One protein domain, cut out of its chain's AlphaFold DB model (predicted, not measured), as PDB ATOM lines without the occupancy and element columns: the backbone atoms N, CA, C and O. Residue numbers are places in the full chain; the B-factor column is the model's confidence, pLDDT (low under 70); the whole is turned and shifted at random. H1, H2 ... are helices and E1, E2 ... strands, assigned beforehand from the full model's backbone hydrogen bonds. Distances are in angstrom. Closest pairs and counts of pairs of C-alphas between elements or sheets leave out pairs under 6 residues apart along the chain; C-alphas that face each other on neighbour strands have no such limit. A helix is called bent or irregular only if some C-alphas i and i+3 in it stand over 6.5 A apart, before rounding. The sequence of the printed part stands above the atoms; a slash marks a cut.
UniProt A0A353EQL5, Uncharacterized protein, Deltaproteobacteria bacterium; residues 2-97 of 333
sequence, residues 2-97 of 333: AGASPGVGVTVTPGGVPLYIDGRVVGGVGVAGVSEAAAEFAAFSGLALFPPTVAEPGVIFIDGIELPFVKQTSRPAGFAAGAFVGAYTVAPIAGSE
ATOM      1  N   ALA A   2       9.320  34.602  -2.321       25.28
ATOM      2  CA  ALA A   2       9.389  33.317  -3.006       25.28
ATOM      3  C   ALA A   2       8.898  33.570  -4.434       25.28
ATOM      4  O   ALA A   2       7.720  33.859  -4.631       25.28
ATOM      5  N   GLY A   3       9.818  33.603  -5.397       28.33
ATOM      6  CA  GLY A   3       9.437  33.611  -6.801       28.33
ATOM      7  C   GLY A   3       8.645  32.339  -7.064       28.33
ATOM      8  O   GLY A   3       9.078  31.260  -6.657       28.33
ATOM      9  N   ALA A   4       7.475  32.468  -7.683       34.66
ATOM     10  CA  ALA A   4       6.802  31.324  -8.265       34.66
ATOM     11  C   ALA A   4       7.766  30.732  -9.303       34.66
ATOM     12  O   ALA A   4       7.988  31.326 -10.356       34.66
ATOM     13  N   SER A   5       8.422  29.626  -8.951       35.69
ATOM     14  CA  SER A   5       9.150  28.816  -9.923       35.69
ATOM     15  C   SER A   5       8.130  28.334 -10.955       35.69
ATOM     16  O   SER A   5       7.063  27.865 -10.540       35.69
ATOM     17  N   PRO A   6       8.397  28.451 -12.264       37.06
ATOM     18  CA  PRO A   6       7.509  27.904 -13.272       37.06
ATOM     19  C   PRO A   6       7.601  26.375 -13.191       37.06
ATOM     20  O   PRO A   6       8.531  25.769 -13.706       37.06
ATOM     21  N   GLY A   7       6.650  25.768 -12.482       36.38
ATOM     22  CA  GLY A   7       6.416  24.328 -12.465       36.38
ATOM     23  C   GLY A   7       7.416  23.481 -11.671       36.38
ATOM     24  O   GLY A   7       8.526  23.887 -11.333       36.38
ATOM     25  N   VAL A   8       6.986  22.253 -11.390       36.19
ATOM     26  CA  VAL A   8       7.786  21.156 -10.817       36.19
ATOM     27  C   VAL A   8       8.549  20.404 -11.930       36.19
ATOM     28  O   VAL A   8       8.881  19.238 -11.774       36.19
ATOM     29  N   GLY A   9       8.791  21.055 -13.076       47.28
ATOM     30  CA  GLY A   9       9.246  20.423 -14.320       47.28
ATOM     31  C   GLY A   9      10.490  21.065 -14.941       47.28
ATOM     32  O   GLY A   9      11.183  21.871 -14.321       47.28
ATOM     33  N   VAL A  10      10.786  20.691 -16.190       48.91
ATOM     34  CA  VAL A  10      11.885  21.269 -16.983       48.91
ATOM     35  C   VAL A  10      11.555  22.711 -17.349       48.91
ATOM     36  O   VAL A  10      10.482  22.990 -17.876       48.91
ATOM     37  N   THR A  11      12.496  23.625 -17.123       60.09
ATOM     38  CA  THR A  11      12.405  25.005 -17.607       60.09
ATOM     39  C   THR A  11      13.339  25.217 -18.795       60.09
ATOM     40  O   THR A  11      14.443  24.679 -18.827       60.09
ATOM     41  N   VAL A  12      12.901  26.023 -19.765       65.88
ATOM     42  CA  VAL A  12      13.734  26.498 -20.886       65.88
ATOM     43  C   VAL A  12      14.500  27.777 -20.536       65.88
ATOM     44  O   VAL A  12      15.196  28.335 -21.382       65.88
ATOM     45  N   THR A  13      14.366  28.263 -19.297       76.62
ATOM     46  CA  THR A  13      15.048  29.478 -18.850       76.62
ATOM     47  C   THR A  13      16.518  29.199 -18.508       76.62
ATOM     48  O   THR A  13      16.820  28.211 -17.830       76.62
ATOM     49  N   PRO A  14      17.457  30.054 -18.958       82.75
ATOM     50  CA  PRO A  14      18.858  29.971 -18.554       82.75
ATOM     51  C   PRO A  14      19.034  30.087 -17.034       82.75
ATOM     52  O   PRO A  14      18.306  30.823 -16.371       82.75
ATOM     53  N   GLY A  15      20.044  29.401 -16.487       86.75
ATOM     54  CA  GLY A  15      20.316  29.407 -15.041       86.75
ATOM     55  C   GLY A  15      20.701  28.059 -14.438       86.75
ATOM     56  O   GLY A  15      20.954  27.996 -13.239       86.75
ATOM     57  N   GLY A  16      20.757  26.988 -15.232       88.50
ATOM     58  CA  GLY A  16      21.250  25.675 -14.813       88.50
ATOM     59  C   GLY A  16      22.658  25.395 -15.338       88.50
ATOM     60  O   GLY A  16      22.886  25.532 -16.535       88.50
ATOM     61  N   VAL A  17      23.590  24.964 -14.481       86.81
ATOM     62  CA  VAL A  17      24.914  24.466 -14.903       86.81
ATOM     63  C   VAL A  17      25.312  23.188 -14.146       86.81
ATOM     64  O   VAL A  17      25.062  23.091 -12.942       86.81
ATOM     65  N   PRO A  18      25.943  22.201 -14.807       83.81
ATOM     66  CA  PRO A  18      26.492  21.014 -14.151       83.81
ATOM     67  C   PRO A  18      27.784  21.323 -13.378       83.81
ATOM     68  O   PRO A  18      28.614  22.111 -13.827       83.81
ATOM     69  N   LEU A  19      27.976  20.667 -12.232       85.06
ATOM     70  CA  LEU A  19      29.191  20.731 -11.414       85.06
ATOM     71  C   LEU A  19      30.085  19.520 -11.687       85.06
ATOM     72  O   LEU A  19      29.586  18.392 -11.716       85.06
ATOM     73  N   TYR A  20      31.398  19.741 -11.802       78.56
ATOM     74  CA  TYR A  20      32.380  18.686 -12.066       78.56
ATOM     75  C   TYR A  20      33.435  18.566 -10.965       78.56
ATOM     76  O   TYR A  20      33.940  19.568 -10.461       78.56
ATOM     77  N   ILE A  21      33.816  17.327 -10.652       78.62
ATOM     78  CA  ILE A  21      35.024  16.983  -9.888       78.62
ATOM     79  C   ILE A  21      35.759  15.905 -10.685       78.62
ATOM     80  O   ILE A  21      35.158  14.899 -11.060       78.62
ATOM     81  N   ASP A  22      37.042  16.129 -10.979       77.00
ATOM     82  CA  ASP A  22      37.893  15.208 -11.749       77.00
ATOM     83  C   ASP A  22      37.262  14.746 -13.082       77.00
ATOM     84  O   ASP A  22      37.295  13.565 -13.433       77.00
ATOM     85  N   GLY A  23      36.630  15.671 -13.816       70.69
ATOM     86  CA  GLY A  23      35.976  15.390 -15.101       70.69
ATOM     87  C   GLY A  23      34.671  14.591 -15.015       70.69
ATOM     88  O   GLY A  23      34.140  14.175 -16.042       70.69
ATOM     89  N   ARG A  24      34.126  14.370 -13.812       71.81
ATOM     90  CA  ARG A  24      32.838  13.694 -13.601       71.81
ATOM     91  C   ARG A  24      31.789  14.675 -13.114       71.81
ATOM     92  O   ARG A  24      32.067  15.464 -12.214       71.81
ATOM     93  N   VAL A  25      30.582  14.592 -13.671       75.88
ATOM     94  CA  VAL A  25      29.428  15.340 -13.156       75.88
ATOM     95  C   VAL A  25      29.109  14.831 -11.750       75.88
ATOM     96  O   VAL A  25      28.907  13.635 -11.554       75.88
ATOM     97  N   VAL A  26      29.070  15.736 -10.772       78.44
ATOM     98  CA  VAL A  26      28.767  15.426  -9.359       78.44
ATOM     99  C   VAL A  26      27.510  16.124  -8.844       78.44
ATOM    100  O   VAL A  26      27.100  15.915  -7.705       78.44
ATOM    101  N   GLY A  27      26.894  16.967  -9.670       80.12
ATOM    102  CA  GLY A  27      25.689  17.705  -9.323       80.12
ATOM    103  C   GLY A  27      25.412  18.824 -10.315       80.12
ATOM    104  O   GLY A  27      25.967  18.851 -11.413       80.12
ATOM    105  N   GLY A  28      24.571  19.767  -9.911       85.19
ATOM    106  CA  GLY A  28      24.264  20.958 -10.689       85.19
ATOM    107  C   GLY A  28      23.829  22.112  -9.796       85.19
ATOM    108  O   GLY A  28      23.412  21.908  -8.655       85.19
ATOM    109  N   VAL A  29      23.935  23.324 -10.324       87.38
ATOM    110  CA  VAL A  29      23.402  24.548  -9.723       87.38
ATOM    111  C   VAL A  29      22.303  25.073 -10.630       87.38
ATOM    112  O   VAL A  29      22.517  25.200 -11.830       87.38
ATOM    113  N   GLY A  30      21.149  25.388 -10.043       88.69
ATOM    114  CA  GLY A  30      20.045  26.081 -10.699       88.69
ATOM    115  C   GLY A  30      19.779  27.422 -10.018       88.69
ATOM    116  O   GLY A  30      19.654  27.477  -8.794       88.69
ATOM    117  N   VAL A  31      19.688  28.497 -10.795       89.06
ATOM    118  CA  VAL A  31      19.339  29.844 -10.330       89.06
ATOM    119  C   VAL A  31      18.112  30.323 -11.096       89.06
ATOM    120  O   VAL A  31      18.059  30.213 -12.314       89.06
ATOM    121  N   ALA A  32      17.131  30.870 -10.382       88.25
ATOM    122  CA  ALA A  32      15.894  31.397 -10.950       88.25
ATOM    123  C   ALA A  32      15.394  32.607 -10.140       88.25
ATOM    124  O   ALA A  32      15.963  32.956  -9.102       88.25
ATOM    125  N   GLY A  33      14.318  33.251 -10.603       86.50
ATOM    126  CA  GLY A  33      13.682  34.383  -9.910       86.50
ATOM    127  C   GLY A  33      14.345  35.748 -10.144       86.50
ATOM    128  O   GLY A  33      14.012  36.717  -9.466       86.50
ATOM    129  N   VAL A  34      15.271  35.826 -11.100       88.06
ATOM    130  CA  VAL A  34      15.910  37.052 -11.606       88.06
ATOM    131  C   VAL A  34      15.861  37.049 -13.141       88.06
ATOM    132  O   VAL A  34      15.329  36.110 -13.727       88.06
ATOM    133  N   SER A  35      16.389  38.081 -13.808       91.50
ATOM    134  CA  SER A  35      16.494  38.062 -15.275       91.50
ATOM    135  C   SER A  35      17.362  36.894 -15.756       91.50
ATOM    136  O   SER A  35      18.324  36.523 -15.085       91.50
ATOM    137  N   GLU A  36      17.064  36.349 -16.936       90.88
ATOM    138  CA  GLU A  36      17.756  35.174 -17.491       90.88
ATOM    139  C   GLU A  36      19.280  35.344 -17.532       90.88
ATOM    140  O   GLU A  36      20.017  34.482 -17.063       90.88
ATOM    141  N   ALA A  37      19.767  36.501 -17.991       92.38
ATOM    142  CA  ALA A  37      21.199  36.798 -18.014       92.38
ATOM    143  C   ALA A  37      21.821  36.796 -16.603       92.38
ATOM    144  O   ALA A  37      22.946  36.341 -16.407       92.38
ATOM    145  N   ALA A  38      21.103  37.300 -15.595       92.75
ATOM    146  CA  ALA A  38      21.596  37.297 -14.223       92.75
ATOM    147  C   ALA A  38      21.583  35.890 -13.614       92.75
ATOM    148  O   ALA A  38      22.526  35.538 -12.907       92.75
ATOM    149  N   ALA A  39      20.553  35.094 -13.908       92.31
ATOM    150  CA  ALA A  39      20.455  33.702 -13.489       92.31
ATOM    151  C   ALA A  39      21.588  32.861 -14.094       92.31
ATOM    152  O   ALA A  39      22.318  32.198 -13.356       92.31
ATOM    153  N   GLU A  40      21.800  32.955 -15.409       92.12
ATOM    154  CA  GLU A  40      22.863  32.236 -16.116       92.12
ATOM    155  C   GLU A  40      24.255  32.629 -15.605       92.12
ATOM    156  O   GLU A  40      25.057  31.757 -15.273       92.12
ATOM    157  N   PHE A  41      24.523  33.930 -15.432       93.12
ATOM    158  CA  PHE A  41      25.796  34.392 -14.876       93.12
ATOM    159  C   PHE A  41      26.020  33.928 -13.430       93.12
ATOM    160  O   PHE A  41      27.142  33.577 -13.054       93.12
ATOM    161  N   ALA A  42      24.978  33.948 -12.595       91.50
ATOM    162  CA  ALA A  42      25.066  33.501 -11.208       91.50
ATOM    163  C   ALA A  42      25.350  31.996 -11.120       91.50
ATOM    164  O   ALA A  42      26.218  31.586 -10.347       91.50
ATOM    165  N   ALA A  43      24.679  31.192 -11.949       91.31
ATOM    166  CA  ALA A  43      24.929  29.761 -12.069       91.31
ATOM    167  C   ALA A  43      26.364  29.494 -12.548       91.31
ATOM    168  O   ALA A  43      27.118  28.793 -11.872       91.31
ATOM    169  N   PHE A  44      26.788  30.149 -13.637       90.94
ATOM    170  CA  PHE A  44      28.151  30.069 -14.170       90.94
ATOM    171  C   PHE A  44      29.212  30.459 -13.132       90.94
ATOM    172  O   PHE A  44      30.228  29.785 -12.996       90.94
ATOM    173  N   SER A  45      28.964  31.505 -12.339       89.69
ATOM    174  CA  SER A  45      29.871  31.927 -11.262       89.69
ATOM    175  C   SER A  45      30.053  30.846 -10.187       89.69
ATOM    176  O   SER A  45      31.124  30.758  -9.588       89.69
ATOM    177  N   GLY A  46      29.044  29.996  -9.964       86.75
ATOM    178  CA  GLY A  46      29.127  28.835  -9.075       86.75
ATOM    179  C   GLY A  46      30.124  27.765  -9.541       86.75
ATOM    180  O   GLY A  46      30.643  27.018  -8.713       86.75
ATOM    181  N   LEU A  47      30.466  27.735 -10.836       85.12
ATOM    182  CA  LEU A  47      31.458  26.813 -11.402       85.12
ATOM    183  C   LEU A  47      32.898  27.164 -11.038       85.12
ATOM    184  O   LEU A  47      33.782  26.345 -11.259       85.12
ATOM    185  N   ALA A  48      33.173  28.347 -10.478       80.75
ATOM    186  CA  ALA A  48      34.542  28.760 -10.159       80.75
ATOM    187  C   ALA A  48      35.277  27.764  -9.236       80.75
ATOM    188  O   ALA A  48      36.502  27.672  -9.283       80.75
ATOM    189  N   LEU A  49      34.534  27.007  -8.420       76.38
ATOM    190  CA  LEU A  49      35.061  25.954  -7.543       76.38
ATOM    191  C   LEU A  49      35.000  24.544  -8.163       76.38
ATOM    192  O   LEU A  49      35.583  23.616  -7.613       76.38
ATOM    193  N   PHE A  50      34.304  24.393  -9.289       80.75
ATOM    194  CA  PHE A  50      34.006  23.132  -9.974       80.75
ATOM    195  C   PHE A  50      34.119  23.321 -11.496       80.75
ATOM    196  O   PHE A  50      33.117  23.181 -12.207       80.75
ATOM    197  N   PRO A  51      35.299  23.724 -12.006       72.69
ATOM    198  CA  PRO A  51      35.440  24.095 -13.404       72.69
ATOM    199  C   PRO A  51      35.058  22.912 -14.302       72.69
ATOM    200  O   PRO A  51      35.509  21.785 -14.058       72.69
ATOM    201  N   PRO A  52      34.236  23.137 -15.341       71.31
ATOM    202  CA  PRO A  52      33.777  22.058 -16.190       71.31
ATOM    203  C   PRO A  52      34.958  21.453 -16.943       71.31
ATOM    204  O   PRO A  52      35.640  22.118 -17.721       71.31
ATOM    205  N   THR A  53      35.195  20.167 -16.706       72.56
ATOM    206  CA  THR A  53      36.070  19.329 -17.528       72.56
ATOM    207  C   THR A  53      35.160  18.416 -18.329       72.56
ATOM    208  O   THR A  53      34.868  17.288 -17.938       72.56
ATOM    209  N   VAL A  54      34.617  18.963 -19.415       70.06
ATOM    210  CA  VAL A  54      33.749  18.216 -20.324       70.06
ATOM    211  C   VAL A  54      34.629  17.264 -21.129       70.06
ATOM    212  O   VAL A  54      35.651  17.680 -21.673       70.06
ATOM    213  N   ALA A  55      34.265  15.982 -21.171       72.88
ATOM    214  CA  ALA A  55      34.996  15.000 -21.964       72.88
ATOM    215  C   ALA A  55      35.015  15.400 -23.450       72.88
ATOM    216  O   ALA A  55      34.076  16.029 -23.936       72.88
ATOM    217  N   GLU A  56      36.072  15.018 -24.171       70.88
ATOM    218  CA  GLU A  56      36.204  15.258 -25.615       70.88
ATOM    219  C   GLU A  56      34.913  14.879 -26.382       70.88
ATOM    220  O   GLU A  56      34.341  13.809 -26.119       70.88
ATOM    221  N   PRO A  57      34.434  15.729 -27.317       72.62
ATOM    222  CA  PRO A  57      35.084  16.927 -27.876       72.62
ATOM    223  C   PRO A  57      34.842  18.231 -27.086       72.62
ATOM    224  O   PRO A  57      35.039  19.324 -27.609       72.62
ATOM    225  N   GLY A  58      34.362  18.147 -25.842       75.38
ATOM    226  CA  GLY A  58      34.106  19.310 -24.986       75.38
ATOM    227  C   GLY A  58      32.790  20.041 -25.273       75.38
ATOM    228  O   GLY A  58      32.414  20.939 -24.523       75.38
ATOM    229  N   VAL A  59      32.071  19.637 -26.320       80.69
ATOM    230  CA  VAL A  59      30.794  20.214 -26.744       80.69
ATOM    231  C   VAL A  59      29.898  19.144 -27.370       80.69
ATOM    232  O   VAL A  59      30.376  18.122 -27.864       80.69
ATOM    233  N   ILE A  60      28.585  19.356 -27.329       82.81
ATOM    234  CA  ILE A  60      27.593  18.466 -27.937       82.81
ATOM    235  C   ILE A  60      27.125  19.086 -29.252       82.81
ATOM    236  O   ILE A  60      26.812  20.275 -29.300       82.81
ATOM    237  N   PHE A  61      27.034  18.265 -30.298       81.69
ATOM    238  CA  PHE A  61      26.407  18.635 -31.563       81.69
ATOM    239  C   PHE A  61      25.123  17.834 -31.759       81.69
ATOM    240  O   PHE A  61      25.153  16.604 -31.712       81.69
ATOM    241  N   ILE A  62      24.019  18.522 -32.043       77.25
ATOM    242  CA  ILE A  62      22.766  17.899 -32.488       77.25
ATOM    243  C   ILE A  62      22.536  18.327 -33.932       77.25
ATOM    244  O   ILE A  62      22.448  19.517 -34.213       77.25
ATOM    245  N   ASP A  63      22.510  17.365 -34.856       74.88
ATOM    246  CA  ASP A  63      22.339  17.607 -36.297       74.88
ATOM    247  C   ASP A  63      23.289  18.678 -36.875       74.88
ATOM    248  O   ASP A  63      22.945  19.443 -37.774       74.88
ATOM    249  N   GLY A  64      24.521  18.730 -36.355       78.62
ATOM    250  CA  GLY A  64      25.548  19.690 -36.775       78.62
ATOM    251  C   GLY A  64      25.445  21.071 -36.118       78.62
ATOM    252  O   GLY A  64      26.277  21.931 -36.397       78.62
ATOM    253  N   ILE A  65      24.477  21.281 -35.225       79.00
ATOM    254  CA  ILE A  65      24.337  22.498 -34.425       79.00
ATOM    255  C   ILE A  65      25.074  22.305 -33.103       79.00
ATOM    256  O   ILE A  65      24.774  21.384 -32.343       79.00
ATOM    257  N   GLU A  66      26.036  23.184 -32.834       84.44
ATOM    258  CA  GLU A  66      26.750  23.245 -31.562       84.44
ATOM    259  C   GLU A  66      25.808  23.711 -30.445       84.44
ATOM    260  O   GLU A  66      25.176  24.765 -30.562       84.44
ATOM    261  N   LEU A  67      25.721  22.948 -29.355       80.69
ATOM    262  CA  LEU A  67      24.996  23.371 -28.163       80.69
ATOM    263  C   LEU A  67      25.902  24.255 -27.292       80.69
ATOM    264  O   LEU A  67      26.867  23.744 -26.717       80.69
ATOM    265  N   PRO A  68      25.610  25.563 -27.154       78.94
ATOM    266  CA  PRO A  68      26.410  26.433 -26.305       78.94
ATOM    267  C   PRO A  68      26.253  26.027 -24.837       78.94
ATOM    268  O   PRO A  68      25.141  25.792 -24.371       78.94
ATOM    269  N   PHE A  69      27.364  25.991 -24.095       80.06
ATOM    270  CA  PHE A  69      27.344  25.652 -22.669       80.06
ATOM    271  C   PHE A  69      26.674  26.743 -21.817       80.06
ATOM    272  O   PHE A  69      25.723  26.465 -21.096       80.06
ATOM    273  N   VAL A  70      27.151  27.989 -21.923       85.69
ATOM    274  CA  VAL A  70      26.542  29.196 -21.334       85.69
ATOM    275  C   VAL A  70      26.779  30.390 -22.259       85.69
ATOM    276  O   VAL A  70      27.811  30.458 -22.931       85.69
ATOM    277  N   LYS A  71      25.858  31.357 -22.284       88.94
ATOM    278  CA  LYS A  71      26.010  32.612 -23.039       88.94
ATOM    279  C   LYS A  71      26.539  33.747 -22.162       88.94
ATOM    280  O   LYS A  71      27.471  34.450 -22.556       88.94
ATOM    281  N   GLN A  72      25.987  33.929 -20.963       91.62
ATOM    282  CA  GLN A  72      26.345  35.030 -20.071       91.62
ATOM    283  C   GLN A  72      27.493  34.670 -19.110       91.62
ATOM    284  O   GLN A  72      27.292  34.307 -17.954       91.62
ATOM    285  N   THR A  73      28.734  34.843 -19.564       90.81
ATOM    286  CA  THR A  73      29.948  34.587 -18.756       90.81
ATOM    287  C   THR A  73      30.436  35.802 -17.958       90.81
ATOM    288  O   THR A  73      31.319  35.680 -17.108       90.81
ATOM    289  N   SER A  74      29.869  36.985 -18.208       93.44
ATOM    290  CA  SER A  74      30.206  38.238 -17.522       93.44
ATOM    291  C   SER A  74      29.026  38.771 -16.714       93.44
ATOM    292  O   SER A  74      27.871  38.479 -17.011       93.44
ATOM    293  N   ARG A  75      29.291  39.564 -15.672       93.56
ATOM    294  CA  ARG A  75      28.221  40.098 -14.821       93.56
ATOM    295  C   ARG A  75      27.354  41.098 -15.602       93.56
ATOM    296  O   ARG A  75      27.912  42.081 -16.090       93.56
ATOM    297  N   PRO A  76      26.022  40.924 -15.665       95.00
ATOM    298  CA  PRO A  76      25.145  41.915 -16.284       95.00
ATOM    299  C   PRO A  76      25.158  43.259 -15.541       95.00
ATOM    300  O   PRO A  76      25.339  43.317 -14.321       95.00
ATOM    301  N   ALA A  77      24.927  44.355 -16.268       94.06
ATOM    302  CA  ALA A  77      24.822  45.689 -15.680       94.06
ATOM    303  C   ALA A  77      23.670  45.769 -14.660       94.06
ATOM    304  O   ALA A  77      22.623  45.152 -14.841       94.06
ATOM    305  N   GLY A  78      23.861  46.538 -13.585       92.38
ATOM    306  CA  GLY A  78      22.876  46.670 -12.502       92.38
ATOM    307  C   GLY A  78      22.929  45.561 -11.443       92.38
ATOM    308  O   GLY A  78      22.233  45.662 -10.437       92.38
ATOM    309  N   PHE A  79      23.786  44.550 -11.616       91.00
ATOM    310  CA  PHE A  79      24.015  43.497 -10.625       91.00
ATOM    311  C   PHE A  79      25.374  43.660  -9.936       91.00
ATOM    312  O   PHE A  79      26.365  44.081 -10.536       91.00
ATOM    313  N   ALA A  80      25.441  43.270  -8.665       89.44
ATOM    314  CA  ALA A  80      26.661  43.241  -7.867       89.44
ATOM    315  C   ALA A  80      26.721  41.955  -7.034       89.44
ATOM    316  O   ALA A  80      25.701  41.309  -6.803       89.44
ATOM    317  N   ALA A  81      27.920  41.583  -6.582       85.06
ATOM    318  CA  ALA A  81      28.051  40.513  -5.602       85.06
ATOM    319  C   ALA A  81      27.400  40.951  -4.280       85.06
ATOM    320  O   ALA A  81      27.644  42.063  -3.811       85.06
ATOM    321  N   GLY A  82      26.585  40.077  -3.695       83.44
ATOM    322  CA  GLY A  82      26.011  40.252  -2.364       83.44
ATOM    323  C   GLY A  82      26.576  39.233  -1.376       83.44
ATOM    324  O   GLY A  82      27.246  38.279  -1.766       83.44
ATOM    325  N   ALA A  83      26.276  39.420  -0.093       84.44
ATOM    326  CA  ALA A  83      26.436  38.373   0.910       84.44
ATOM    327  C   ALA A  83      25.119  37.602   1.035       84.44
ATOM    328  O   ALA A  83      24.042  38.199   0.983       84.44
ATOM    329  N   PHE A  84      25.191  36.284   1.222       80.38
ATOM    330  CA  PHE A  84      24.007  35.515   1.582       80.38
ATOM    331  C   PHE A  84      23.553  35.933   2.987       80.38
ATOM    332  O   PHE A  84      24.231  35.660   3.976       80.38
ATOM    333  N   VAL A  85      22.415  36.622   3.060       82.38
ATOM    334  CA  VAL A  85      21.765  37.027   4.310       82.38
ATOM    335  C   VAL A  85      20.405  36.340   4.343       82.38
ATOM    336  O   VAL A  85      19.414  36.858   3.834       82.38
ATOM    337  N   GLY A  86      20.377  35.118   4.870       83.19
ATOM    338  CA  GLY A  86      19.182  34.285   4.904       83.19
ATOM    339  C   GLY A  86      19.406  32.976   5.652       83.19
ATOM    340  O   GLY A  86      20.489  32.715   6.171       83.19
ATOM    341  N   ALA A  87      18.363  32.156   5.701       85.75
ATOM    342  CA  ALA A  87      18.426  30.791   6.201       85.75
ATOM    343  C   ALA A  87      18.100  29.826   5.060       85.75
ATOM    344  O   ALA A  87      17.296  30.141   4.181       85.75
ATOM    345  N   TYR A  88      18.718  28.651   5.079       84.25
ATOM    346  CA  TYR A  88      18.350  27.575   4.171       84.25
ATOM    347  C   TYR A  88      16.957  27.044   4.524       84.25
ATOM    348  O   TYR A  88      16.690  26.754   5.689       84.25
ATOM    349  N   THR A  89      16.087  26.861   3.526       85.00
ATOM    350  CA  THR A  89      14.838  26.097   3.700       85.00
ATOM    351  C   THR A  89      15.142  24.625   3.987       85.00
ATOM    352  O   THR A  89      14.490  24.008   4.822       85.00
ATOM    353  N   VAL A  90      16.179  24.092   3.333       81.19
ATOM    354  CA  VAL A  90      16.780  22.782   3.602       81.19
ATOM    355  C   VAL A  90      18.289  22.983   3.662       81.19
ATOM    356  O   VAL A  90      18.888  23.444   2.690       81.19
ATOM    357  N   ALA A  91      18.898  22.703   4.815       86.50
ATOM    358  CA  ALA A  91      20.343  22.835   4.982       86.50
ATOM    359  C   ALA A  91      21.098  21.869   4.045       86.50
ATOM    360  O   ALA A  91      20.576  20.790   3.755       86.50
ATOM    361  N   PRO A  92      22.322  22.209   3.594       83.00
ATOM    362  CA  PRO A  92      23.142  21.287   2.818       83.00
ATOM    363  C   PRO A  92      23.354  19.967   3.567       83.00
ATOM    364  O   PRO A  92      23.741  19.959   4.736       83.00
ATOM    365  N   ILE A  93      23.123  18.856   2.874       86.62
ATOM    366  CA  ILE A  93      23.360  17.495   3.363       86.62
ATOM    367  C   ILE A  93      24.277  16.754   2.388       86.62
ATOM    368  O   ILE A  93      24.444  17.174   1.242       86.62
ATOM    369  N   ALA A  94      24.868  15.644   2.832       85.88
ATOM    370  CA  ALA A  94      25.565  14.743   1.923       85.88
ATOM    371  C   ALA A  94      24.566  14.170   0.905       85.88
ATOM    372  O   ALA A  94      23.525  13.638   1.290       85.88
ATOM    373  N   GLY A  95      24.874  14.307  -0.385       76.75
ATOM    374  CA  GLY A  95      24.034  13.776  -1.453       76.75
ATOM    375  C   GLY A  95      24.109  12.251  -1.543       76.75
ATOM    376  O   GLY A  95      25.142  11.648  -1.251       76.75
ATOM    377  N   SER A  96      23.019  11.638  -1.994       79.19
ATOM    378  CA  SER A  96      22.970  10.248  -2.452       79.19
ATOM    379  C   SER A  96      22.610  10.214  -3.934       79.19
ATOM    380  O   SER A  96      21.954  11.128  -4.436       79.19
ATOM    381  N   GLU A  97      23.011   9.156  -4.637       77.12
ATOM    382  CA  GLU A  97      22.557   8.939  -6.012       77.12
ATOM    383  C   GLU A  97      21.017   8.845  -6.040       77.12
ATOM    384  O   GLU A  97      20.437   8.198  -5.159       77.12
TER     385      GLU A  97
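What this domain is: This is residues 2 to 97 of the 333 residues of an uncharacterized protein of Deltaproteobacteria bacterium (UniProt A0A353EQL5). With little regular structure, this domain has a small core, helix H1 packed on hairpin E1 and E2, with a tiny hairpin, E3 and E4, far out and a long unnamed tail, residues 68 to 97. Residues 61 to 66 and 82 to 94 stick out. The 96 printed residues include E1, E2, H1, E3, E4 in that order, 33 residues in named elements, mixed class; the whole is only just compact, close to loose, radius of gyration of the C-alphas 14.9 A, spanning 42 by 34 by 27 A.

How they stand to each other: Begin at the hairpin of E1, residues 16 to 21, and E2, residues 24 to 30, antiparallel at 150 degrees; N 19 and O 27 are 2.8 A apart, within hydrogen-bond range. In H1, residues 36 to 49, the C-alpha of Ala 43 makes the closest pairs, 6.0 A from that of Val 17 and 5.9 A from that of Val 29; 7 of 10 O i to N i+4 pairs are within range. The hairpin of E3, residues 60 to 62, and E4, residues 65 to 67, is antiparallel at 139 degrees, N 67 and O 60 at 2.9 A; both strands are apart from E1 and E2.

Where its parts are: Find C-alpha 16 at (21.250, 25.675, -14.813), where E1 begins its 17.0 A; E2 spans 18.0 A. H1 runs 22.0 A to C-alpha 49 at (35.061, 25.954, -7.543), only just irregular, C-alphas 46 and 49 being 6.8 A apart. E3 spans 6.7 A, E4 6.4 A.

The domain as a whole: The two C-alphas farthest apart, those of Asp 63 and Val 85, stand at 45.0 A. The printed part has no cut and no long link; pLDDT is under 70 in residues 2 to 12.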